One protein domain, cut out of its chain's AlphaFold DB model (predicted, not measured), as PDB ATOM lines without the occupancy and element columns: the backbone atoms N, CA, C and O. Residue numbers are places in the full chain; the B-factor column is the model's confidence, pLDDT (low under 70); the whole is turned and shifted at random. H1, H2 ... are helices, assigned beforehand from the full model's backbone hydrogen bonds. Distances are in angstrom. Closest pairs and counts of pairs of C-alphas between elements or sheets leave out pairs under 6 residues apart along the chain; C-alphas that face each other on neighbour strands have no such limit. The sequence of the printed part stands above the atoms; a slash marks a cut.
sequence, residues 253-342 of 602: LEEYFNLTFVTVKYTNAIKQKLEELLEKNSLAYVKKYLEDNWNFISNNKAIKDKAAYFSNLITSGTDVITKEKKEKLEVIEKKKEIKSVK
ATOM      1  N   LEU A 253    -118.164 -28.048 -65.217       78.81
ATOM      2  CA  LEU A 253    -117.951 -27.573 -63.852       78.81
ATOM      3  C   LEU A 253    -118.849 -26.379 -63.518       78.81
ATOM      4  O   LEU A 253    -119.443 -26.352 -62.442       78.81
ATOM      5  N   GLU A 254    -118.966 -25.419 -64.433       78.31
ATOM      6  CA  GLU A 254    -119.857 -24.264 -64.297       78.31
ATOM      7  C   GLU A 254    -121.324 -24.705 -64.223       78.31
ATOM      8  O   GLU A 254    -122.063 -24.261 -63.342       78.31
ATOM      9  N   GLU A 255    -121.733 -25.636 -65.087       72.12
ATOM     10  CA  GLU A 255    -123.068 -26.235 -65.048       72.12
ATOM     11  C   GLU A 255    -123.335 -26.910 -63.696       72.12
ATOM     12  O   GLU A 255    -124.319 -26.603 -63.019       72.12
ATOM     13  N   TYR A 256    -122.416 -27.781 -63.263       76.94
ATOM     14  CA  TYR A 256    -122.515 -28.449 -61.972       76.94
ATOM     15  C   TYR A 256    -122.619 -27.448 -60.816       76.94
ATOM     16  O   TYR A 256    -123.479 -27.617 -59.951       76.94
ATOM     17  N   PHE A 257    -121.784 -26.405 -60.800       81.31
ATOM     18  CA  PHE A 257    -121.792 -25.401 -59.740       81.31
ATOM     19  C   PHE A 257    -123.144 -24.690 -59.662       81.31
ATOM     20  O   PHE A 257    -123.741 -24.631 -58.589       81.31
ATOM     21  N   ASN A 258    -123.649 -24.200 -60.795       76.50
ATOM     22  CA  ASN A 258    -124.899 -23.446 -60.852       76.50
ATOM     23  C   ASN A 258    -126.115 -24.291 -60.436       76.50
ATOM     24  O   ASN A 258    -127.017 -23.783 -59.772       76.50
ATOM     25  N   LEU A 259    -126.136 -25.583 -60.782       72.12
ATOM     26  CA  LEU A 259    -127.198 -26.507 -60.359       72.12
ATOM     27  C   LEU A 259    -127.084 -26.884 -58.873       72.12
ATOM     28  O   LEU A 259    -128.082 -27.104 -58.176       72.12
ATOM     29  N   THR A 260    -125.857 -26.981 -58.372       75.88
ATOM     30  CA  THR A 260    -125.574 -27.474 -57.024       75.88
ATOM     31  C   THR A 260    -125.714 -26.386 -55.962       75.88
ATOM     32  O   THR A 260    -126.315 -26.623 -54.916       75.88
ATOM     33  N   PHE A 261    -125.211 -25.190 -56.229       81.25
ATOM     34  CA  PHE A 261    -125.121 -24.103 -55.257       81.25
ATOM     35  C   PHE A 261    -126.004 -22.942 -55.715       81.25
ATOM     36  O   PHE A 261    -125.526 -21.846 -55.983       81.25
ATOM     37  N   VAL A 262    -127.311 -23.195 -55.839       75.75
ATOM     38  CA  VAL A 262    -128.279 -22.276 -56.476       75.75
ATOM     39  C   VAL A 262    -128.382 -20.909 -55.791       75.75
ATOM     40  O   VAL A 262    -128.809 -19.935 -56.407       75.75
ATOM     41  N   THR A 263    -128.000 -20.818 -54.517       76.75
ATOM     42  CA  THR A 263    -127.960 -19.561 -53.754       76.75
ATOM     43  C   THR A 263    -126.659 -18.784 -53.940       76.75
ATOM     44  O   THR A 263    -126.566 -17.627 -53.524       76.75
ATOM     45  N   VAL A 264    -125.656 -19.387 -54.579       81.06
ATOM     46  CA  VAL A 264    -124.315 -18.838 -54.750       81.06
ATOM     47  C   VAL A 264    -124.143 -18.365 -56.184       81.06
ATOM     48  O   VAL A 264    -124.290 -19.116 -57.144       81.06
ATOM     49  N   LYS A 265    -123.787 -17.091 -56.347       82.75
ATOM     50  CA  LYS A 265    -123.544 -16.528 -57.674       82.75
ATOM     51  C   LYS A 265    -122.207 -17.029 -58.220       82.75
ATOM     52  O   LYS A 265    -121.165 -16.728 -57.642       82.75
ATOM     53  N   TYR A 266    -122.220 -17.693 -59.373       81.38
ATOM     54  CA  TYR A 266    -121.000 -18.052 -60.097       81.38
ATOM     55  C   TYR A 266    -120.366 -16.803 -60.729       81.38
ATOM     56  O   TYR A 266    -120.769 -16.332 -61.790       81.38
ATOM     57  N   THR A 267    -119.429 -16.184 -60.013       85.94
ATOM     58  CA  THR A 267    -118.734 -14.967 -60.460       85.94
ATOM     59  C   THR A 267    -117.483 -15.307 -61.269       85.94
ATOM     60  O   THR A 267    -116.915 -16.384 -61.114       85.94
ATOM     61  N   ASN A 268    -116.981 -14.356 -62.066       81.56
ATOM     62  CA  ASN A 268    -115.720 -14.533 -62.800       81.56
ATOM     63  C   ASN A 268    -114.534 -14.868 -61.875       81.56
ATOM     64  O   ASN A 268    -113.657 -15.628 -62.263       81.56
ATOM     65  N   ALA A 269    -114.528 -14.349 -60.640       83.94
ATOM     66  CA  ALA A 269    -113.496 -14.665 -59.652       83.94
ATOM     67  C   ALA A 269    -113.555 -16.134 -59.199       83.94
ATOM     68  O   ALA A 269    -112.522 -16.790 -59.086       83.94
ATOM     69  N   ILE A 270    -114.764 -16.662 -58.972       87.12
ATOM     70  CA  ILE A 270    -114.976 -18.087 -58.677       87.12
ATOM     71  C   ILE A 270    -114.563 -18.935 -59.880       87.12
ATOM     72  O   ILE A 270    -113.844 -19.915 -59.708       87.12
ATOM     73  N   LYS A 271    -114.968 -18.535 -61.092       86.81
ATOM     74  CA  LYS A 271    -114.613 -19.226 -62.334       86.81
ATOM     75  C   LYS A 271    -113.099 -19.388 -62.476       86.81
ATOM     76  O   LYS A 271    -112.634 -20.517 -62.562       86.81
ATOM     77  N   GLN A 272    -112.347 -18.290 -62.391       86.38
ATOM     78  CA  GLN A 272    -110.888 -18.311 -62.514       86.38
ATOM     79  C   GLN A 272    -110.240 -19.264 -61.497       86.38
ATOM     80  O   GLN A 272    -109.389 -20.071 -61.852       86.38
ATOM     81  N   LYS A 273    -110.673 -19.218 -60.229       89.88
ATOM     82  CA  LYS A 273    -110.114 -20.077 -59.176       89.88
ATOM     83  C   LYS A 273    -110.432 -21.553 -59.364       89.88
ATOM     84  O   LYS A 273    -109.598 -22.403 -59.066       89.88
ATOM     85  N   LEU A 274    -111.626 -21.864 -59.850       87.75
ATOM     86  CA  LEU A 274    -112.025 -23.241 -60.114       87.75
ATOM     87  C   LEU A 274    -111.368 -23.808 -61.374       87.75
ATOM     88  O   LEU A 274    -111.053 -24.993 -61.384       87.75
ATOM     89  N   GLU A 275    -111.111 -22.981 -62.387       86.19
ATOM     90  CA  GLU A 275    -110.308 -23.355 -63.556       86.19
ATOM     91  C   GLU A 275    -108.848 -23.632 -63.151       86.19
ATOM     92  O   GLU A 275    -108.341 -24.706 -63.458       86.19
ATOM     93  N   GLU A 276    -108.223 -22.766 -62.341       86.44
ATOM     94  CA  GLU A 276    -106.880 -23.001 -61.766       86.44
ATOM     95  C   GLU A 276    -106.803 -24.313 -60.956       86.44
ATOM     96  O   GLU A 276    -105.780 -25.004 -60.957       86.44
ATOM     97  N   LEU A 277    -107.872 -24.658 -60.225       83.75
ATOM     98  CA  LEU A 277    -107.942 -25.901 -59.453       83.75
ATOM     99  C   LEU A 277    -108.120 -27.125 -60.364       83.75
ATOM    100  O   LEU A 277    -107.543 -28.176 -60.084       83.75
ATOM    101  N   LEU A 278    -108.892 -26.982 -61.443       82.88
ATOM    102  CA  LEU A 278    -109.160 -28.024 -62.436       82.88
ATOM    103  C   LEU A 278    -107.954 -28.302 -63.345       82.88
ATOM    104  O   LEU A 278    -107.785 -29.423 -63.807       82.88
ATOM    105  N   GLU A 279    -107.079 -27.322 -63.576       83.12
ATOM    106  CA  GLU A 279    -105.803 -27.545 -64.277       83.12
ATOM    107  C   GLU A 279    -104.875 -28.496 -63.509       83.12
ATOM    108  O   GLU A 279    -104.052 -29.186 -64.107       83.12
ATOM    109  N   LYS A 280    -105.008 -28.534 -62.178       79.75
ATOM    110  CA  LYS A 280    -104.147 -29.315 -61.279       79.75
ATOM    111  C   LYS A 280    -104.787 -30.609 -60.786       79.75
ATOM    112  O   LYS A 280    -104.095 -31.402 -60.160       79.75
ATOM    113  N   ASN A 281    -106.094 -30.791 -60.985       74.38
ATOM    114  CA  ASN A 281    -106.859 -31.898 -60.409       74.38
ATOM    115  C   ASN A 281    -108.014 -32.315 -61.323       74.38
ATOM    116  O   ASN A 281    -108.569 -31.508 -62.064       74.38
ATOM    117  N   SER A 282    -108.475 -33.556 -61.195       73.25
ATOM    118  CA  SER A 282    -109.644 -34.052 -61.914       73.25
ATOM    119  C   SER A 282    -110.929 -33.271 -61.606       73.25
ATOM    120  O   SER A 282    -111.163 -32.773 -60.501       73.25
ATOM    121  N   LEU A 283    -111.857 -33.246 -62.570       69.88
ATOM    122  CA  LEU A 283    -113.198 -32.685 -62.364       69.88
ATOM    123  C   LEU A 283    -113.915 -33.331 -61.166       69.88
ATOM    124  O   LEU A 283    -114.650 -32.658 -60.444       69.88
ATOM    125  N   ALA A 284    -113.701 -34.630 -60.948       65.50
ATOM    126  CA  ALA A 284    -114.266 -35.356 -59.816       65.50
ATOM    127  C   ALA A 284    -113.732 -34.824 -58.479       65.50
ATOM    128  O   ALA A 284    -114.527 -34.588 -57.564       65.50
ATOM    129  N   TYR A 285    -112.420 -34.576 -58.390       75.56
ATOM    130  CA  TYR A 285    -111.797 -33.946 -57.230       75.56
ATOM    131  C   TYR A 285    -112.410 -32.571 -56.959       75.56
ATOM    132  O   TYR A 285    -112.878 -32.318 -55.851       75.56
ATOM    133  N   VAL A 286    -112.496 -31.703 -57.974       75.19
ATOM    134  CA  VAL A 286    -113.018 -30.335 -57.803       75.19
ATOM    135  C   VAL A 286    -114.484 -30.342 -57.348       75.19
ATOM    136  O   VAL A 286    -114.858 -29.589 -56.448       75.19
ATOM    137  N   LYS A 287    -115.319 -31.233 -57.900       77.81
ATOM    138  CA  LYS A 287    -116.710 -31.412 -57.444       77.81
ATOM    139  C   LYS A 287    -116.774 -31.857 -55.983       77.81
ATOM    140  O   LYS A 287    -117.522 -31.281 -55.195       77.81
ATOM    141  N   LYS A 288    -115.957 -32.844 -55.604       73.88
ATOM    142  CA  LYS A 288    -115.899 -33.367 -54.232       73.88
ATOM    143  C   LYS A 288    -115.385 -32.328 -53.229       73.88
ATOM    144  O   LYS A 288    -115.896 -32.217 -52.118       73.88
ATOM    145  N   TYR A 289    -114.418 -31.526 -53.646       81.81
ATOM    146  CA  TYR A 289    -113.894 -30.402 -52.887       81.81
ATOM    147  C   TYR A 289    -114.977 -29.349 -52.591       81.81
ATOM    148  O   TYR A 289    -115.144 -28.926 -51.442       81.81
ATOM    149  N   LEU A 290    -115.739 -28.947 -53.613       84.19
ATOM    150  CA  LEU A 290    -116.841 -27.991 -53.474       84.19
ATOM    151  C   LEU A 290    -117.935 -28.531 -52.544       84.19
ATOM    152  O   LEU A 290    -118.409 -27.821 -51.658       84.19
ATOM    153  N   GLU A 291    -118.288 -29.805 -52.715       80.50
ATOM    154  CA  GLU A 291    -119.226 -30.544 -51.867       80.50
ATOM    155  C   GLU A 291    -118.867 -30.502 -50.390       80.50
ATOM    156  O   GLU A 291    -119.699 -30.154 -49.550       80.50
ATOM    157  N   ASP A 292    -117.641 -30.896 -50.065       79.06
ATOM    158  CA  ASP A 292    -117.219 -31.064 -48.682       79.06
ATOM    159  C   ASP A 292    -117.143 -29.709 -47.964       79.06
ATOM    160  O   ASP A 292    -117.600 -29.593 -46.820       79.06
ATOM    161  N   ASN A 293    -116.667 -28.662 -48.650       84.62
ATOM    162  CA  ASN A 293    -116.681 -27.296 -48.122       84.62
ATOM    163  C   ASN A 293    -118.114 -26.776 -47.927       84.62
ATOM    164  O   ASN A 293    -118.438 -26.258 -46.856       84.62
ATOM    165  N   TRP A 294    -118.998 -26.950 -48.914       84.62
ATOM    166  CA  TRP A 294    -120.388 -26.501 -48.801       84.62
ATOM    167  C   TRP A 294    -121.150 -27.214 -47.684       84.62
ATOM    168  O   TRP A 294    -121.878 -26.576 -46.923       84.62
ATOM    169  N   ASN A 295    -120.957 -28.527 -47.540       80.06
ATOM    170  CA  ASN A 295    -121.575 -29.310 -46.474       80.06
ATOM    171  C   ASN A 295    -121.112 -28.838 -45.091       80.06
ATOM    172  O   ASN A 295    -121.933 -28.733 -44.178       80.06
ATOM    173  N   PHE A 296    -119.824 -28.525 -44.920       80.44
ATOM    174  CA  PHE A 296    -119.330 -27.950 -43.669       80.44
ATOM    175  C   PHE A 296    -120.032 -26.620 -43.357       80.44
ATOM    176  O   PHE A 296    -120.569 -26.439 -42.263       80.44
ATOM    177  N   ILE A 297    -120.079 -25.716 -44.336       81.25
ATOM    178  CA  ILE A 297    -120.652 -24.374 -44.182       81.25
ATOM    179  C   ILE A 297    -122.151 -24.448 -43.883       81.25
ATOM    180  O   ILE A 297    -122.642 -23.799 -42.959       81.25
ATOM    181  N   SER A 298    -122.877 -25.288 -44.619       75.12
ATOM    182  CA  SER A 298    -124.330 -25.443 -44.499       75.12
ATOM    183  C   SER A 298    -124.770 -25.923 -43.120       75.12
ATOM    184  O   SER A 298    -125.863 -25.574 -42.662       75.12
ATOM    185  N   ASN A 299    -123.906 -26.675 -42.437       71.69
ATOM    186  CA  ASN A 299    -124.164 -27.232 -41.115       71.69
ATOM    187  C   ASN A 299    -123.640 -26.363 -39.960       71.69
ATOM    188  O   ASN A 299    -123.948 -26.653 -38.803       71.69
ATOM    189  N   ASN A 300    -122.875 -25.305 -40.241       74.94
ATOM    190  CA  ASN A 300    -122.263 -24.474 -39.210       74.94
ATOM    191  C   ASN A 300    -123.138 -23.259 -38.857       74.94
ATOM    192  O   ASN A 300    -123.221 -22.294 -39.613       74.94
ATOM    193  N   LYS A 301    -123.727 -23.281 -37.655       72.69
ATOM    194  CA  LYS A 301    -124.598 -22.210 -37.132       72.69
ATOM    195  C   LYS A 301    -123.901 -20.861 -36.943       72.69
ATOM    196  O   LYS A 301    -124.561 -19.828 -36.913       72.69
ATOM    197  N   ALA A 302    -122.578 -20.848 -36.770       77.69
ATOM    198  CA  ALA A 302    -121.839 -19.599 -36.594       77.69
ATOM    199  C   ALA A 302    -121.771 -18.783 -37.898       77.69
ATOM    200  O   ALA A 302    -121.553 -17.571 -37.862       77.69
ATOM    201  N   ILE A 303    -121.973 -19.431 -39.050       78.06
ATOM    202  CA  ILE A 303    -121.903 -18.793 -40.361       78.06
ATOM    203  C   ILE A 303    -123.287 -18.255 -40.727       78.06
ATOM    204  O   ILE A 303    -124.174 -18.998 -41.138       78.06
ATOM    205  N   LYS A 304    -123.456 -16.935 -40.602       74.38
ATOM    206  CA  LYS A 304    -124.721 -16.258 -40.929       74.38
ATOM    207  C   LYS A 304    -124.995 -16.234 -42.435       74.38
ATOM    208  O   LYS A 304    -126.070 -16.634 -42.870       74.38
ATOM    209  N   ASP A 305    -124.025 -15.773 -43.226       81.12
ATOM    210  CA  ASP A 305    -124.132 -15.718 -44.688       81.12
ATOM    211  C   ASP A 305    -123.298 -16.832 -45.327       81.12
ATOM    212  O   ASP A 305    -122.114 -16.674 -45.633       81.12
ATOM    213  N   LYS A 306    -123.935 -17.993 -45.483       82.56
ATOM    214  CA  LYS A 306    -123.318 -19.214 -46.014       82.56
ATOM    215  C   LYS A 306    -122.842 -19.044 -47.457       82.56
ATOM    216  O   LYS A 306    -121.748 -19.493 -47.792       82.56
ATOM    217  N   ALA A 307    -123.627 -18.364 -48.293       82.12
ATOM    218  CA  ALA A 307    -123.309 -18.172 -49.704       82.12
ATOM    219  C   ALA A 307    -122.114 -17.226 -49.892       82.12
ATOM    220  O   ALA A 307    -121.193 -17.533 -50.656       82.12
ATOM    221  N   ALA A 308    -122.087 -16.108 -49.159       82.56
ATOM    222  CA  ALA A 308    -120.950 -15.192 -49.178       82.56
ATOM    223  C   ALA A 308    -119.690 -15.847 -48.600       82.56
ATOM    224  O   ALA A 308    -118.610 -15.723 -49.177       82.56
ATOM    225  N   TYR A 309    -119.825 -16.597 -47.499       85.38
ATOM    226  CA  TYR A 309    -118.705 -17.316 -46.899       85.38
ATOM    227  C   TYR A 309    -118.112 -18.347 -47.867       85.38
ATOM    228  O   TYR A 309    -116.901 -18.366 -48.067       85.38
ATOM    229  N   PHE A 310    -118.951 -19.153 -48.523       87.69
ATOM    230  CA  PHE A 310    -118.492 -20.126 -49.516       87.69
ATOM    231  C   PHE A 310    -117.813 -19.462 -50.714       87.69
ATOM    232  O   PHE A 310    -116.753 -19.908 -51.145       87.69
ATOM    233  N   SER A 311    -118.375 -18.354 -51.206       85.75
ATOM    234  CA  SER A 311    -117.768 -17.575 -52.291       85.75
ATOM    235  C   SER A 311    -116.371 -17.080 -51.911       85.75
ATOM    236  O   SER A 311    -115.437 -17.236 -52.691       85.75
ATOM    237  N   ASN A 312    -116.216 -16.527 -50.704       83.69
ATOM    238  CA  ASN A 312    -114.929 -16.052 -50.192       83.69
ATOM    239  C   ASN A 312    -113.925 -17.189 -49.990       83.69
ATOM    240  O   ASN A 312    -112.729 -17.018 -50.221       83.69
ATOM    241  N   LEU A 313    -114.401 -18.356 -49.564       85.69
ATOM    242  CA  LEU A 313    -113.564 -19.529 -49.364       85.69
ATOM    243  C   LEU A 313    -112.941 -19.994 -50.685       85.69
ATOM    244  O   LEU A 313    -111.722 -20.118 -50.783       85.69
ATOM    245  N   ILE A 314    -113.767 -20.122 -51.730       86.75
ATOM    246  CA  ILE A 314    -113.302 -20.485 -53.074       86.75
ATOM    247  C   ILE A 314    -112.336 -19.428 -53.620       86.75
ATOM    248  O   ILE A 314    -111.278 -19.770 -54.144       86.75
ATOM    249  N   THR A 315    -112.670 -18.137 -53.498       85.75
ATOM    250  CA  THR A 315    -111.841 -17.069 -54.083       85.75
ATOM    251  C   THR A 315    -110.496 -16.901 -53.380       85.75
ATOM    252  O   THR A 315    -109.499 -16.591 -54.033       85.75
ATOM    253  N   SER A 316    -110.447 -17.141 -52.067       77.94
ATOM    254  CA  SER A 316    -109.213 -17.102 -51.273       77.94
ATOM    255  C   SER A 316    -108.356 -18.366 -51.396       77.94
ATOM    256  O   SER A 316    -107.201 -18.343 -50.974       77.94
ATOM    257  N   GLY A 317    -108.888 -19.458 -51.964       68.00
ATOM    258  CA  GLY A 317    -108.205 -20.756 -52.017       68.00
ATOM    259  C   GLY A 317    -107.948 -21.355 -50.631       68.00
ATOM    260  O   GLY A 317    -106.993 -22.110 -50.448       68.00
ATOM    261  N   THR A 318    -108.748 -20.963 -49.636       65.06
ATOM    262  CA  THR A 318    -108.688 -21.512 -48.279       65.06
ATOM    263  C   THR A 318    -109.643 -22.691 -48.162       65.06
ATOM    264  O   THR A 318    -110.643 -22.740 -48.864       65.06
ATOM    265  N   ASP A 319    -109.359 -23.637 -47.264       61.16
ATOM    266  CA  ASP A 319    -110.216 -24.811 -47.068       61.16
ATOM    267  C   ASP A 319    -110.579 -24.943 -45.602       61.16
ATOM    268  O   ASP A 319    -109.707 -24.806 -44.740       61.16
ATOM    269  N   VAL A 320    -111.831 -25.306 -45.320       59.03
ATOM    270  CA  VAL A 320    -112.226 -25.690 -43.952       59.03
ATOM    271  C   VAL A 320    -111.971 -27.170 -43.665       59.03
ATOM    272  O   VAL A 320    -112.181 -27.654 -42.554       59.03
ATOM    273  N   ILE A 321    -111.515 -27.906 -44.677       55.03
ATOM    274  CA  ILE A 321    -111.235 -29.335 -44.613       55.03
ATOM    275  C   ILE A 321    -109.872 -29.558 -43.935       55.03
ATOM    276  O   ILE A 321    -108.880 -28.909 -44.272       55.03
ATOM    277  N   THR A 322    -109.819 -30.483 -42.971       54.38
ATOM    278  CA  THR A 322    -108.603 -30.818 -42.213       54.38
ATOM    279  C   THR A 322    -107.480 -31.329 -43.122       54.38
ATOM    280  O   THR A 322    -107.739 -31.964 -44.145       54.38
ATOM    281  N   LYS A 323    -106.218 -31.101 -42.720       51.94
ATOM    282  CA  LYS A 323    -105.004 -31.570 -43.426       51.94
ATOM    283  C   LYS A 323    -105.091 -33.055 -43.815       51.94
ATOM    284  O   LYS A 323    -104.806 -33.421 -44.945       51.94
ATOM    285  N   GLU A 324    -105.622 -33.863 -42.905       42.25
ATOM    286  CA  GLU A 324    -105.815 -35.309 -43.038       42.25
ATOM    287  C   GLU A 324    -106.803 -35.704 -44.156       42.25
ATOM    288  O   GLU A 324    -106.589 -36.677 -44.874       42.25
ATOM    289  N   LYS A 325    -107.880 -34.933 -44.365       46.69
ATOM    290  CA  LYS A 325    -108.816 -35.162 -45.482       46.69
ATOM    291  C   LYS A 325    -108.244 -34.689 -46.821       46.69
ATOM    292  O   LYS A 325    -108.549 -35.305 -47.838       46.69
ATOM    293  N   LYS A 326    -107.411 -33.642 -46.828       51.81
ATOM    294  CA  LYS A 326    -106.690 -33.209 -48.038       51.81
ATOM    295  C   LYS A 326    -105.676 -34.255 -48.484       51.81
ATOM    296  O   LYS A 326    -105.687 -34.637 -49.645       51.81
ATOM    297  N   GLU A 327    -104.891 -34.789 -47.551       48.59
ATOM    298  CA  GLU A 327    -103.933 -35.866 -47.825       48.59
ATOM    299  C   GLU A 327    -104.633 -37.101 -48.417       48.59
ATOM    300  O   GLU A 327    -104.154 -37.666 -49.398       48.59
ATOM    301  N   LYS A 328    -105.819 -37.473 -47.910       46.88
ATOM    302  CA  LYS A 328    -106.626 -38.566 -48.487       46.88
ATOM    303  C   LYS A 328    -107.093 -38.283 -49.921       46.88
ATOM    304  O   LYS A 328    -107.021 -39.174 -50.764       46.88
ATOM    305  N   LEU A 329    -107.548 -37.064 -50.216       45.69
ATOM    306  CA  LEU A 329    -107.970 -36.680 -51.570       45.69
ATOM    307  C   LEU A 329    -106.779 -36.610 -52.549       45.69
ATOM    308  O   LEU A 329    -106.897 -37.070 -53.683       45.69
ATOM    309  N   GLU A 330    -105.621 -36.112 -52.105       51.59
ATOM    310  CA  GLU A 330    -104.379 -36.072 -52.892       51.59
ATOM    311  C   GLU A 330    -103.828 -37.474 -53.201       51.59
ATOM    312  O   GLU A 330    -103.288 -37.710 -54.283       51.59
ATOM    313  N   VAL A 331    -103.965 -38.428 -52.273       47.19
ATOM    314  CA  VAL A 331    -103.561 -39.827 -52.491       47.19
ATOM    315  C   VAL A 331    -104.415 -40.489 -53.578       47.19
ATOM    316  O   VAL A 331    -103.868 -41.215 -54.408       47.19
ATOM    317  N   ILE A 332    -105.723 -40.215 -53.623       43.00
ATOM    318  CA  ILE A 332    -106.634 -40.746 -54.654       43.00
ATOM    319  C   ILE A 332    -106.263 -40.208 -56.045       43.00
ATOM    320  O   ILE A 332    -106.212 -40.969 -57.013       43.00
ATOM    321  N   GLU A 333    -105.947 -38.915 -56.148       44.66
ATOM    322  CA  GLU A 333    -105.559 -38.290 -57.417       44.66
ATOM    323  C   GLU A 333    -104.219 -38.853 -57.934       44.66
ATOM    324  O   GLU A 333    -104.123 -39.277 -59.089       44.66
ATOM    325  N   LYS A 334    -103.221 -39.007 -57.049       45.53
ATOM    326  CA  LYS A 334    -101.928 -39.637 -57.379       45.53
ATOM    327  C   LYS A 334    -102.083 -41.092 -57.841       45.53
ATOM    328  O   LYS A 334    -101.403 -41.523 -58.773       45.53
ATOM    329  N   LYS A 335    -102.989 -41.870 -57.234       38.47
ATOM    330  CA  LYS A 335    -103.275 -43.254 -57.661       38.47
ATOM    331  C   LYS A 335    -103.965 -43.308 -59.041       38.47
ATOM    332  O   LYS A 335    -103.684 -44.231 -59.813       38.47
ATOM    333  N   LYS A 336    -104.792 -42.312 -59.407       38.22
ATOM    334  CA  LYS A 336    -105.391 -42.177 -60.755       38.22
ATOM    335  C   LYS A 336    -104.359 -41.820 -61.833       38.22
ATOM    336  O   LYS A 336    -104.397 -42.426 -62.906       38.22
ATOM    337  N   GLU A 337    -103.401 -40.934 -61.553       36.72
ATOM    338  CA  GLU A 337    -102.290 -40.634 -62.477       36.72
ATOM    339  C   GLU A 337    -101.434 -41.877 -62.774       36.72
ATOM    340  O   GLU A 337    -101.135 -42.171 -63.930       36.72
ATOM    341  N   ILE A 338    -101.126 -42.693 -61.761       29.83
ATOM    342  CA  ILE A 338    -100.345 -43.933 -61.938       29.83
ATOM    343  C   ILE A 338    -101.088 -44.961 -62.818       29.83
ATOM    344  O   ILE A 338    -100.459 -45.696 -63.588       29.83
ATOM    345  N   LYS A 339    -102.426 -45.022 -62.743       29.66
ATOM    346  CA  LYS A 339    -103.251 -45.892 -63.604       29.66
ATOM    347  C   LYS A 339    -103.391 -45.347 -65.030       29.66
ATOM    348  O   LYS A 339    -103.366 -46.143 -65.968       29.66
ATOM    349  N   SER A 340    -103.484 -44.028 -65.219       28.53
ATOM    350  CA  SER A 340    -103.577 -43.416 -66.556       28.53
ATOM    351  C   SER A 340    -102.266 -43.537 -67.346       28.53
ATOM    352  O   SER A 340    -102.303 -43.812 -68.547       28.53
ATOM    353  N   VAL A 341    -101.115 -43.456 -66.667       28.11
ATOM    354  CA  VAL A 341     -99.782 -43.699 -67.248       28.11
ATOM    355  C   VAL A 341     -99.611 -45.162 -67.680       28.11
ATOM    356  O   VAL A 341     -99.011 -45.426 -68.716       28.11
ATOM    357  N   LYS A 342    -100.201 -46.128 -66.960       28.94
ATOM    358  CA  LYS A 342    -100.225 -47.544 -67.384       28.94
ATOM    359  C   LYS A 342    -101.171 -47.825 -68.559       28.94
ATOM    360  O   LYS A 342    -100.955 -48.801 -69.272       28.94
TER     361      LYS A 342
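AT A GLANCE: This is residues 253 to 342 of the 602 residues of the protein "Rep_3 domain-containing protein" of Fusobacterium sp. HMSC064B11 (UniProt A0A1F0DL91). H2, H3 and H4 make a small triangle of helices meeting near their ends, with the short H1 beside the beginning of H3. The long H5 is an arm that touches no helix; it runs past H3 the opposite way and makes much of the length. The printed part has 90 residues with five named helices, H1 to H5 in order, and no named strand: all helix. It is compact by its radius of gyration of the C-alphas, 13.8 A, and elongated in outline, 47 by 27 by 21 A.

IN THESE COORDINATES: H1 is residues 253 to 260, 10.2 A long, beginning at C-alpha 253 (-117.951, -27.573, -63.852). H2 is residues 268 to 280, 18.8 A. H3 is residues 283 to 299, 24.5 A. H4 is residues 306 to 316, 15.2 A. H5 is residues 323 to 342, 29.2 A, ending at C-alpha 342 (-100.225, -47.544, -67.384).

HOW THE PARTS SIT: H3 is the hub. H1 only just touches it, with 3 pairs of C-alphas within 8 A, the closest Leu 253 and Leu 283, 7.1 A. H2 only just touches it too, with 3 pairs, the closest C-alphas Leu 278 and Val 286, 6.5 A. H3 and H4 form a helical hairpin at 43 degrees; their closest C-alphas are Ile 297 and Lys 306, 6.1 A. H2 and H4 touch at a steep tilt of 56 degrees, the closest C-alphas Ile 270 and Thr 315, 5.7 A. H3 and H5 are close but not clearly touching, at a shallow tilt of 16 degrees, opposite ways; the closest C-alphas are Tyr 285 and Leu 329, 7.4 A. H4 and H5 are apart. Every O i to N i+4 pair is within hydrogen-bond range in H1, H3, H4 and H5, and 8 of 9 in H2.

THE WHOLE: The C-alphas farthest apart are Lys 304 and Lys 342, 47.7 A. The printed part has no cut and no long link. Residues 299 to 304 stand free. Mean pLDDT of the printed part is 70.3; residues 283 to 284 and 317 to 342 are under 70.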